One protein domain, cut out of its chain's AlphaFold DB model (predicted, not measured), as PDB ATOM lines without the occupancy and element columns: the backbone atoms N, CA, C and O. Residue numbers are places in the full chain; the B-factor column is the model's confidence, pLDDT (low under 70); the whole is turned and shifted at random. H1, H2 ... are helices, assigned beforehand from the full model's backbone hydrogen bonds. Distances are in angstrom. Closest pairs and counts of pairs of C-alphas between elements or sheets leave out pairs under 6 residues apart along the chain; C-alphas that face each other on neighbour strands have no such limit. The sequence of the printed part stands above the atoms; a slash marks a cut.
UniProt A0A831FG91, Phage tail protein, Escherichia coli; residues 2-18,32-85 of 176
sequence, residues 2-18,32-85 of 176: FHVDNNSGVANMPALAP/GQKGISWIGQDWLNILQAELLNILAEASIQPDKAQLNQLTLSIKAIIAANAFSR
ATOM      1  N   PHE A   2     246.572 167.488 266.622       89.50
ATOM      2  CA  PHE A   2     247.414 168.185 265.657       89.50
ATOM      3  C   PHE A   2     248.852 167.739 265.912       89.50
ATOM      4  O   PHE A   2     249.167 167.337 267.034       89.50
ATOM      5  N   HIS A   3     249.702 167.768 264.892       89.06
ATOM      6  CA  HIS A   3     251.126 167.520 265.099       89.06
ATOM      7  C   HIS A   3     251.736 168.618 265.988       89.06
ATOM      8  O   HIS A   3     251.121 169.666 266.209       89.06
ATOM      9  N   VAL A   4     252.956 168.402 266.489       91.00
ATOM     10  CA  VAL A   4     253.752 169.474 267.103       91.00
ATOM     11  C   VAL A   4     253.760 170.687 266.164       91.00
ATOM     12  O   VAL A   4     254.166 170.590 265.009       91.00
ATOM     13  N   ASP A   5     253.261 171.815 266.665       90.19
ATOM     14  CA  ASP A   5     253.078 173.060 265.914       90.19
ATOM     15  C   ASP A   5     253.706 174.217 266.690       90.19
ATOM     16  O   ASP A   5     253.037 175.055 267.302       90.19
ATOM     17  N   ASN A   6     255.031 174.156 266.775       89.12
ATOM     18  CA  ASN A   6     255.897 175.173 267.349       89.12
ATOM     19  C   ASN A   6     257.288 175.075 266.693       89.12
ATOM     20  O   ASN A   6     257.573 174.153 265.927       89.12
ATOM     21  N   ASN A   7     258.191 175.985 267.052       90.19
ATOM     22  CA  ASN A   7     259.521 176.077 266.440       90.19
ATOM     23  C   ASN A   7     260.482 174.926 266.815       90.19
ATOM     24  O   ASN A   7     261.640 174.960 266.410       90.19
ATOM     25  N   SER A   8     260.040 173.930 267.594       90.69
ATOM     26  CA  SER A   8     260.837 172.734 267.920       90.69
ATOM     27  C   SER A   8     260.550 171.531 267.015       90.69
ATOM     28  O   SER A   8     261.280 170.543 267.073       90.69
ATOM     29  N   GLY A   9     259.498 171.594 266.194       87.00
ATOM     30  CA  GLY A   9     259.146 170.518 265.272       87.00
ATOM     31  C   GLY A   9     260.131 170.391 264.107       87.00
ATOM     32  O   GLY A   9     260.695 171.377 263.635       87.00
ATOM     33  N   VAL A  10     260.300 169.167 263.609       90.19
ATOM     34  CA  VAL A  10     261.028 168.868 262.367       90.19
ATOM     35  C   VAL A  10     260.049 168.382 261.297       90.19
ATOM     36  O   VAL A  10     259.062 167.725 261.616       90.19
ATOM     37  N   ALA A  11     260.310 168.707 260.026       88.31
ATOM     38  CA  ALA A  11     259.369 168.447 258.928       88.31
ATOM     39  C   ALA A  11     259.183 166.954 258.606       88.31
ATOM     40  O   ALA A  11     258.097 166.537 258.214       88.31
ATOM     41  N   ASN A  12     260.235 166.153 258.776       90.50
ATOM     42  CA  ASN A  12     260.205 164.715 258.536       90.50
ATOM     43  C   ASN A  12     260.370 163.985 259.864       90.50
ATOM     44  O   ASN A  12     261.248 164.341 260.654       90.50
ATOM     45  N   MET A  13     259.560 162.949 260.089       89.38
ATOM     46  CA  MET A  13     259.716 162.087 261.259       89.38
ATOM     47  C   MET A  13     261.122 161.460 261.244       89.38
ATOM     48  O   MET A  13     261.489 160.839 260.240       89.38
ATOM     49  N   PRO A  14     261.920 161.618 262.319       92.06
ATOM     50  CA  PRO A  14     263.210 160.950 262.430       92.06
ATOM     51  C   PRO A  14     263.058 159.431 262.319       92.06
ATOM     52  O   PRO A  14     262.036 158.872 262.721       92.06
ATOM     53  N   ALA A  15     264.085 158.758 261.799       93.19
ATOM     54  CA  ALA A  15     264.102 157.300 261.766       93.19
ATOM     55  C   ALA A  15     263.996 156.737 263.191       93.19
ATOM     56  O   ALA A  15     264.724 157.172 264.083       93.19
ATOM     57  N   LEU A  16     263.095 155.770 263.381       92.19
ATOM     58  CA  LEU A  16     262.921 155.088 264.659       92.19
ATOM     59  C   LEU A  16     264.175 154.280 265.004       92.19
ATOM     60  O   LEU A  16     264.741 153.600 264.141       92.19
ATOM     61  N   ALA A  17     264.593 154.335 266.265       90.62
ATOM     62  CA  ALA A  17     265.682 153.516 266.760       90.62
ATOM     63  C   ALA A  17     265.310 152.017 266.720       90.62
ATOM     64  O   ALA A  17     264.131 151.656 266.816       90.62
ATOM     65  N   PRO A  18     266.302 151.115 266.603       90.38
ATOM     66  CA  PRO A  18     266.060 149.679 266.653       90.38
ATOM     67  C   PRO A  18     265.377 149.251 267.955       90.38
ATOM     68  O   PRO A  18     265.668 149.787 269.027       90.38
ATOM     69  N   GLY A  32     266.130 152.535 292.687       82.12
ATOM     70  CA  GLY A  32     267.411 152.977 293.232       82.12
ATOM     71  C   GLY A  32     268.635 152.461 292.465       82.12
ATOM     72  O   GLY A  32     269.677 153.112 292.528       82.12
ATOM     73  N   GLN A  33     268.533 151.367 291.698       80.38
ATOM     74  CA  GLN A  33     269.597 150.914 290.782       80.38
ATOM     75  C   GLN A  33     269.293 151.252 289.324       80.38
ATOM     76  O   GLN A  33     270.191 151.597 288.553       80.38
ATOM     77  N   LYS A  34     268.020 151.181 288.945       81.19
ATOM     78  CA  LYS A  34     267.514 151.615 287.649       81.19
ATOM     79  C   LYS A  34     266.927 153.015 287.792       81.19
ATOM     80  O   LYS A  34     266.152 153.276 288.709       81.19
ATOM     81  N   GLY A  35     267.308 153.921 286.891       86.25
ATOM     82  CA  GLY A  35     266.733 155.266 286.841       86.25
ATOM     83  C   GLY A  35     265.241 155.254 286.486       86.25
ATOM     84  O   GLY A  35     264.709 154.248 286.010       86.25
ATOM     85  N   ILE A  36     264.583 156.398 286.687       90.00
ATOM     86  CA  ILE A  36     263.199 156.628 286.255       90.00
ATOM     87  C   ILE A  36     263.093 156.381 284.746       90.00
ATOM     88  O   ILE A  36     263.992 156.725 283.974       90.00
ATOM     89  N   SER A  37     261.981 155.791 284.317       91.50
ATOM     90  CA  SER A  37     261.725 155.552 282.895       91.50
ATOM     91  C   SER A  37     261.689 156.858 282.099       91.50
ATOM     92  O   SER A  37     260.930 157.773 282.414       91.50
ATOM     93  N   TRP A  38     262.492 156.928 281.038       87.56
ATOM     94  CA  TRP A  38     262.589 158.102 280.175       87.56
ATOM     95  C   TRP A  38     261.701 157.952 278.935       87.56
ATOM     96  O   TRP A  38     261.775 156.949 278.226       87.56
ATOM     97  N   ILE A  39     260.873 158.963 278.663       90.38
ATOM     98  CA  ILE A  39     260.076 159.035 277.436       90.38
ATOM     99  C   ILE A  39     260.927 159.704 276.354       90.38
ATOM    100  O   ILE A  39     261.146 160.914 276.380       90.38
ATOM    101  N   GLY A  40     261.414 158.899 275.412       90.56
ATOM    102  CA  GLY A  40     262.195 159.375 274.272       90.56
ATOM    103  C   GLY A  40     261.338 159.916 273.123       90.56
ATOM    104  O   GLY A  40     260.122 159.712 273.071       90.56
ATOM    105  N   GLN A  41     262.004 160.559 272.157       91.62
ATOM    106  CA  GLN A  41     261.367 161.110 270.954       91.62
ATOM    107  C   GLN A  41     260.567 160.050 270.180       91.62
ATOM    108  O   GLN A  41     259.477 160.339 269.698       91.62
ATOM    109  N   ASP A  42     261.090 158.823 270.081       92.50
ATOM    110  CA  ASP A  42     260.499 157.760 269.269       92.50
ATOM    111  C   ASP A  42     259.116 157.403 269.801       92.50
ATOM    112  O   ASP A  42     258.160 157.313 269.041       92.50
ATOM    113  N   TRP A  43     258.987 157.303 271.125       91.81
ATOM    114  CA  TRP A  43     257.723 156.991 271.777       91.81
ATOM    115  C   TRP A  43     256.667 158.078 271.535       91.81
ATOM    116  O   TRP A  43     255.534 157.770 271.164       91.81
ATOM    117  N   LEU A  44     257.039 159.354 271.691       93.50
ATOM    118  CA  LEU A  44     256.124 160.478 271.460       93.50
ATOM    119  C   LEU A  44     255.735 160.605 269.985       93.50
ATOM    120  O   LEU A  44     254.564 160.832 269.683       93.50
ATOM    121  N   ASN A  45     256.691 160.423 269.073       94.50
ATOM    122  CA  ASN A  45     256.435 160.478 267.637       94.50
ATOM    123  C   ASN A  45     255.553 159.313 267.175       94.50
ATOM    124  O   ASN A  45     254.663 159.538 266.360       94.50
ATOM    125  N   ILE A  46     255.741 158.105 267.722       94.31
ATOM    126  CA  ILE A  46     254.860 156.956 267.464       94.31
ATOM    127  C   ILE A  46     253.443 157.271 267.936       94.31
ATOM    128  O   ILE A  46     252.513 157.172 267.142       94.31
ATOM    129  N   LEU A  47     253.260 157.716 269.184       94.81
ATOM    130  CA  LEU A  47     251.924 158.075 269.665       94.81
ATOM    131  C   LEU A  47     251.280 159.176 268.823       94.81
ATOM    132  O   LEU A  47     250.099 159.086 268.499       94.81
ATOM    133  N   GLN A  48     252.035 160.208 268.450       94.56
ATOM    134  CA  GLN A  48     251.522 161.257 267.579       94.56
ATOM    135  C   GLN A  48     251.097 160.695 266.218       94.56
ATOM    136  O   GLN A  48     250.006 161.015 265.749       94.56
ATOM    137  N   ALA A  49     251.934 159.863 265.594       94.50
ATOM    138  CA  ALA A  49     251.643 159.250 264.304       94.50
ATOM    139  C   ALA A  49     250.391 158.365 264.371       94.50
ATOM    140  O   ALA A  49     249.505 158.525 263.540       94.50
ATOM    141  N   GLU A  50     250.256 157.513 265.391       96.25
ATOM    142  CA  GLU A  50     249.062 156.680 265.610       96.25
ATOM    143  C   GLU A  50     247.794 157.533 265.752       96.25
ATOM    144  O   GLU A  50     246.778 157.286 265.099       96.25
ATOM    145  N   LEU A  51     247.853 158.603 266.551       95.50
ATOM    146  CA  LEU A  51     246.706 159.488 266.751       95.50
ATOM    147  C   LEU A  51     246.336 160.261 265.477       95.50
ATOM    148  O   LEU A  51     245.150 160.468 265.224       95.50
ATOM    149  N   LEU A  52     247.315 160.676 264.667       95.06
ATOM    150  CA  LEU A  52     247.067 161.307 263.366       95.06
ATOM    151  C   LEU A  52     246.550 160.301 262.328       95.06
ATOM    152  O   LEU A  52     245.662 160.644 261.550       95.06
ATOM    153  N   ASN A  53     247.031 159.059 262.347       95.69
ATOM    154  CA  ASN A  53     246.564 157.996 261.457       95.69
ATOM    155  C   ASN A  53     245.100 157.630 261.726       95.69
ATOM    156  O   ASN A  53     244.358 157.386 260.781       95.69
ATOM    157  N   ILE A  54     244.641 157.682 262.983       96.00
ATOM    158  CA  ILE A  54     243.211 157.520 263.315       96.00
ATOM    159  C   ILE A  54     242.357 158.605 262.639       96.00
ATOM    160  O   ILE A  54     241.268 158.318 262.141       96.00
ATOM    161  N   LEU A  55     242.834 159.853 262.616       95.94
ATOM    162  CA  LEU A  55     242.152 160.948 261.919       95.94
ATOM    163  C   LEU A  55     242.158 160.723 260.401       95.94
ATOM    164  O   LEU A  55     241.123 160.891 259.757       95.94
ATOM    165  N   ALA A  56     243.295 160.294 259.847       94.94
ATOM    166  CA  ALA A  56     243.440 160.003 258.424       94.94
ATOM    167  C   ALA A  56     242.508 158.870 257.959       94.94
ATOM    168  O   ALA A  56     241.809 159.037 256.962       94.94
ATOM    169  N   GLU A  57     242.427 157.770 258.712       94.94
ATOM    170  CA  GLU A  57     241.504 156.650 258.460       94.94
ATOM    171  C   GLU A  57     240.042 157.121 258.469       94.94
ATOM    172  O   GLU A  57     239.235 156.750 257.620       94.94
ATOM    173  N   ALA A  58     239.704 158.024 259.391       95.50
ATOM    174  CA  ALA A  58     238.391 158.656 259.444       95.50
ATOM    175  C   ALA A  58     238.149 159.707 258.346       95.50
ATOM    176  O   ALA A  58     237.065 160.294 258.303       95.50
ATOM    177  N   SER A  59     239.134 159.979 257.482       95.19
ATOM    178  CA  SER A  59     239.118 161.073 256.503       95.19
ATOM    179  C   SER A  59     238.866 162.455 257.134       95.19
ATOM    180  O   SER A  59     238.245 163.327 256.525       95.19
ATOM    181  N   ILE A  60     239.347 162.667 258.362       95.44
ATOM    182  CA  ILE A  60     239.262 163.930 259.104       95.44
ATOM    183  C   ILE A  60     240.632 164.606 259.091       95.44
ATOM    184  O   ILE A  60     241.642 164.003 259.444       95.44
ATOM    185  N   GLN A  61     240.670 165.883 258.714       94.94
ATOM    186  CA  GLN A  61     241.899 166.671 258.775       94.94
ATOM    187  C   GLN A  61     242.173 167.155 260.210       94.94
ATOM    188  O   GLN A  61     241.226 167.525 260.908       94.94
ATOM    189  N   PRO A  62     243.443 167.187 260.656       95.94
ATOM    190  CA  PRO A  62     243.817 167.757 261.945       95.94
ATOM    191  C   PRO A  62     243.407 169.232 262.088       95.94
ATOM    192  O   PRO A  62     243.750 170.060 261.250       95.94
ATOM    193  N   ASP A  63     242.738 169.575 263.191       95.19
ATOM    194  CA  ASP A  63     242.319 170.951 263.513       95.19
ATOM    195  C   ASP A  63     242.642 171.328 264.972       95.19
ATOM    196  O   ASP A  63     242.143 170.721 265.919       95.19
ATOM    197  N   LYS A  64     243.449 172.365 265.205       91.75
ATOM    198  CA  LYS A  64     243.803 172.798 266.571       91.75
ATOM    199  C   LYS A  64     242.619 173.342 267.375       91.75
ATOM    200  O   LYS A  64     242.646 173.250 268.601       91.75
ATOM    201  N   ALA A  65     241.591 173.883 266.723       94.62
ATOM    202  CA  ALA A  65     240.412 174.419 267.401       94.62
ATOM    203  C   ALA A  65     239.458 173.315 267.885       94.62
ATOM    204  O   ALA A  65     238.603 173.552 268.743       94.62
ATOM    205  N   GLN A  66     239.605 172.093 267.368       94.56
ATOM    206  CA  GLN A  66     238.648 171.026 267.605       94.56
ATOM    207  C   GLN A  66     239.138 170.005 268.644       94.56
ATOM    208  O   GLN A  66     239.943 169.112 268.368       94.56
ATOM    209  N   LEU A  67     238.576 170.064 269.851       94.25
ATOM    210  CA  LEU A  67     239.031 169.262 270.998       94.25
ATOM    211  C   LEU A  67     238.398 167.859 271.108       94.25
ATOM    212  O   LEU A  67     238.641 167.146 272.074       94.25
ATOM    213  N   ASN A  68     237.601 167.432 270.123       96.12
ATOM    214  CA  ASN A  68     236.902 166.136 270.126       96.12
ATOM    215  C   ASN A  68     237.186 165.268 268.882       96.12
ATOM    216  O   ASN A  68     236.414 164.360 268.571       96.12
ATOM    217  N   GLN A  69     238.279 165.536 268.163       96.50
ATOM    218  CA  GLN A  69     238.575 164.870 266.889       96.50
ATOM    219  C   GLN A  69     238.736 163.354 267.001       96.50
ATOM    220  O   GLN A  69     238.291 162.654 266.102       96.50
ATOM    221  N   LEU A  70     239.295 162.826 268.097       95.50
ATOM    222  CA  LEU A  70     239.379 161.371 268.299       95.50
ATOM    223  C   LEU A  70     237.980 160.749 268.378       95.50
ATOM    224  O   LEU A  70     237.689 159.774 267.692       95.50
ATOM    225  N   THR A  71     237.079 161.371 269.138       96.56
ATOM    226  CA  THR A  71     235.680 160.945 269.232       96.56
ATOM    227  C   THR A  71     234.978 161.009 267.877       96.56
ATOM    228  O   THR A  71     234.231 160.092 267.542       96.56
ATOM    229  N   LEU A  72     235.194 162.070 267.091       96.44
ATOM    230  CA  LEU A  72     234.616 162.156 265.747       96.44
ATOM    231  C   LEU A  72     235.204 161.111 264.800       96.44
ATOM    232  O   LEU A  72     234.449 160.502 264.050       96.44
ATOM    233  N   SER A  73     236.510 160.866 264.882       96.12
ATOM    234  CA  SER A  73     237.203 159.892 264.038       96.12
ATOM    235  C   SER A  73     236.674 158.489 264.292       96.12
ATOM    236  O   SER A  73     236.240 157.812 263.368       96.12
ATOM    237  N   ILE A  74     236.574 158.092 265.562       94.69
ATOM    238  CA  ILE A  74     236.004 156.797 265.951       94.69
ATOM    239  C   ILE A  74     234.553 156.671 265.468       94.69
ATOM    240  O   ILE A  74     234.179 155.644 264.904       94.69
ATOM    241  N   LYS A  75     233.728 157.717 265.630       94.06
ATOM    242  CA  LYS A  75     232.346 157.715 265.120       94.06
ATOM    243  C   LYS A  75     232.290 157.543 263.601       94.06
ATOM    244  O   LYS A  75     231.451 156.782 263.127       94.06
ATOM    245  N   ALA A  76     233.154 158.231 262.859       93.25
ATOM    246  CA  ALA A  76     233.217 158.145 261.405       93.25
ATOM    247  C   ALA A  76     233.666 156.753 260.938       93.25
ATOM    248  O   ALA A  76     232.994 156.157 260.102       93.25
ATOM    249  N   ILE A  77     234.721 156.195 261.541       93.06
ATOM    250  CA  ILE A  77     235.230 154.848 261.237       93.06
ATOM    251  C   ILE A  77     234.152 153.791 261.495       93.06
ATOM    252  O   ILE A  77     233.904 152.933 260.648       93.06
ATOM    253  N   ILE A  78     233.469 153.858 262.642       90.62
ATOM    254  CA  ILE A  78     232.375 152.928 262.953       90.62
ATOM    255  C   ILE A  78     231.238 153.082 261.940       90.62
ATOM    256  O   ILE A  78     230.707 152.083 261.466       90.62
ATOM    257  N   ALA A  79     230.864 154.316 261.591       87.44
ATOM    258  CA  ALA A  79     229.792 154.569 260.633       87.44
ATOM    259  C   ALA A  79     230.131 154.068 259.220       87.44
ATOM    260  O   ALA A  79     229.253 153.516 258.563       87.44
ATOM    261  N   ALA A  80     231.380 154.221 258.773       85.00
ATOM    262  CA  ALA A  80     231.847 153.745 257.471       85.00
ATOM    263  C   ALA A  80     231.852 152.211 257.374       85.00
ATOM    264  O   ALA A  80     231.547 151.656 256.322       85.00
ATOM    265  N   ASN A  81     232.152 151.525 258.480       81.88
ATOM    266  CA  ASN A  81     232.183 150.062 258.546       81.88
ATOM    267  C   ASN A  81     230.823 149.424 258.886       81.88
ATOM    268  O   ASN A  81     230.688 148.200 258.867       81.88
ATOM    269  N   ALA A  82     229.807 150.221 259.222       82.56
ATOM    270  CA  ALA A  82     228.487 149.719 259.574       82.56
ATOM    271  C   ALA A  82     227.601 149.538 258.334       82.56
ATOM    272  O   ALA A  82     227.437 150.450 257.528       82.56
ATOM    273  N   PHE A  83     226.920 148.391 258.239       75.56
ATOM    274  CA  PHE A  83     225.815 148.216 257.294       75.56
ATOM    275  C   PHE A  83     224.677 149.180 257.648       75.56
ATOM    276  O   PHE A  83     224.050 149.070 258.709       75.56
ATOM    277  N   SER A  84     224.404 150.148 256.772       76.19
ATOM    278  CA  SER A  84     223.454 151.211 257.075       76.19
ATOM    279  C   SER A  84     222.038 150.836 256.652       76.19
ATOM    280  O   SER A  84     221.728 150.676 255.471       76.19
ATOM    281  N   ARG A  85     221.111 150.818 257.619       76.88
ATOM    282  CA  ARG A  85     219.668 150.707 257.329       76.88
ATOM    283  C   ARG A  85     219.162 151.849 256.443       76.88
ATOM    284  O   ARG A  85     218.227 151.635 255.685       76.88
TER     285      ARG A  85
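Overview. This is residues 2 to 18 and 32 to 85 of the 176 residues of the protein "Phage tail protein" of Escherichia coli (UniProt A0A831FG91). Look for two helices in a loose, elongated model: the long H1 runs along the longest axis, and H2 packs on its residues 51 to 57 at an angle, while residues 6 to 12 and 32 to 40 stick out. The printed part has 71 residues with two named helices, H1 then H2, and no named strand; the class is all helix, with 30 residues, under half, in named elements. It is only just loose, close to extended, with a radius of gyration of the C-alphas of 16.5 A and spans of 59 by 31 by 24 A.

Arrangement. From Phe 2, pass the cut to H1, residues 41 to 57, which touches H2, residues 69 to 81, with residues 51 to 57 alone. Their closest C-alphas, those of Leu 55 and Ser 73, are 5.5 A apart. They run the same way at a steep tilt of 48 degrees. In H2 every O i to N i+4 pair is within hydrogen-bond range; in H1, 12 of 13.

Along the chain. Find C-alpha 41 at (261.367, 161.110, 270.954); from there H1 runs 23.9 A to Glu 57. H2 runs 18.2 A from Gln 69 to C-alpha 81 at (232.183, 150.062, 258.546).

Size, cuts and confidence. The C-alphas farthest apart, of Gln 33 and Arg 85, are 60.1 A apart. Residues 19 to 31 are not printed; C-alphas 18 and 32 are 26.8 A apart. The link from H1 to H2 is long, with 11 residues. No printed residue is under 70 in pLDDT.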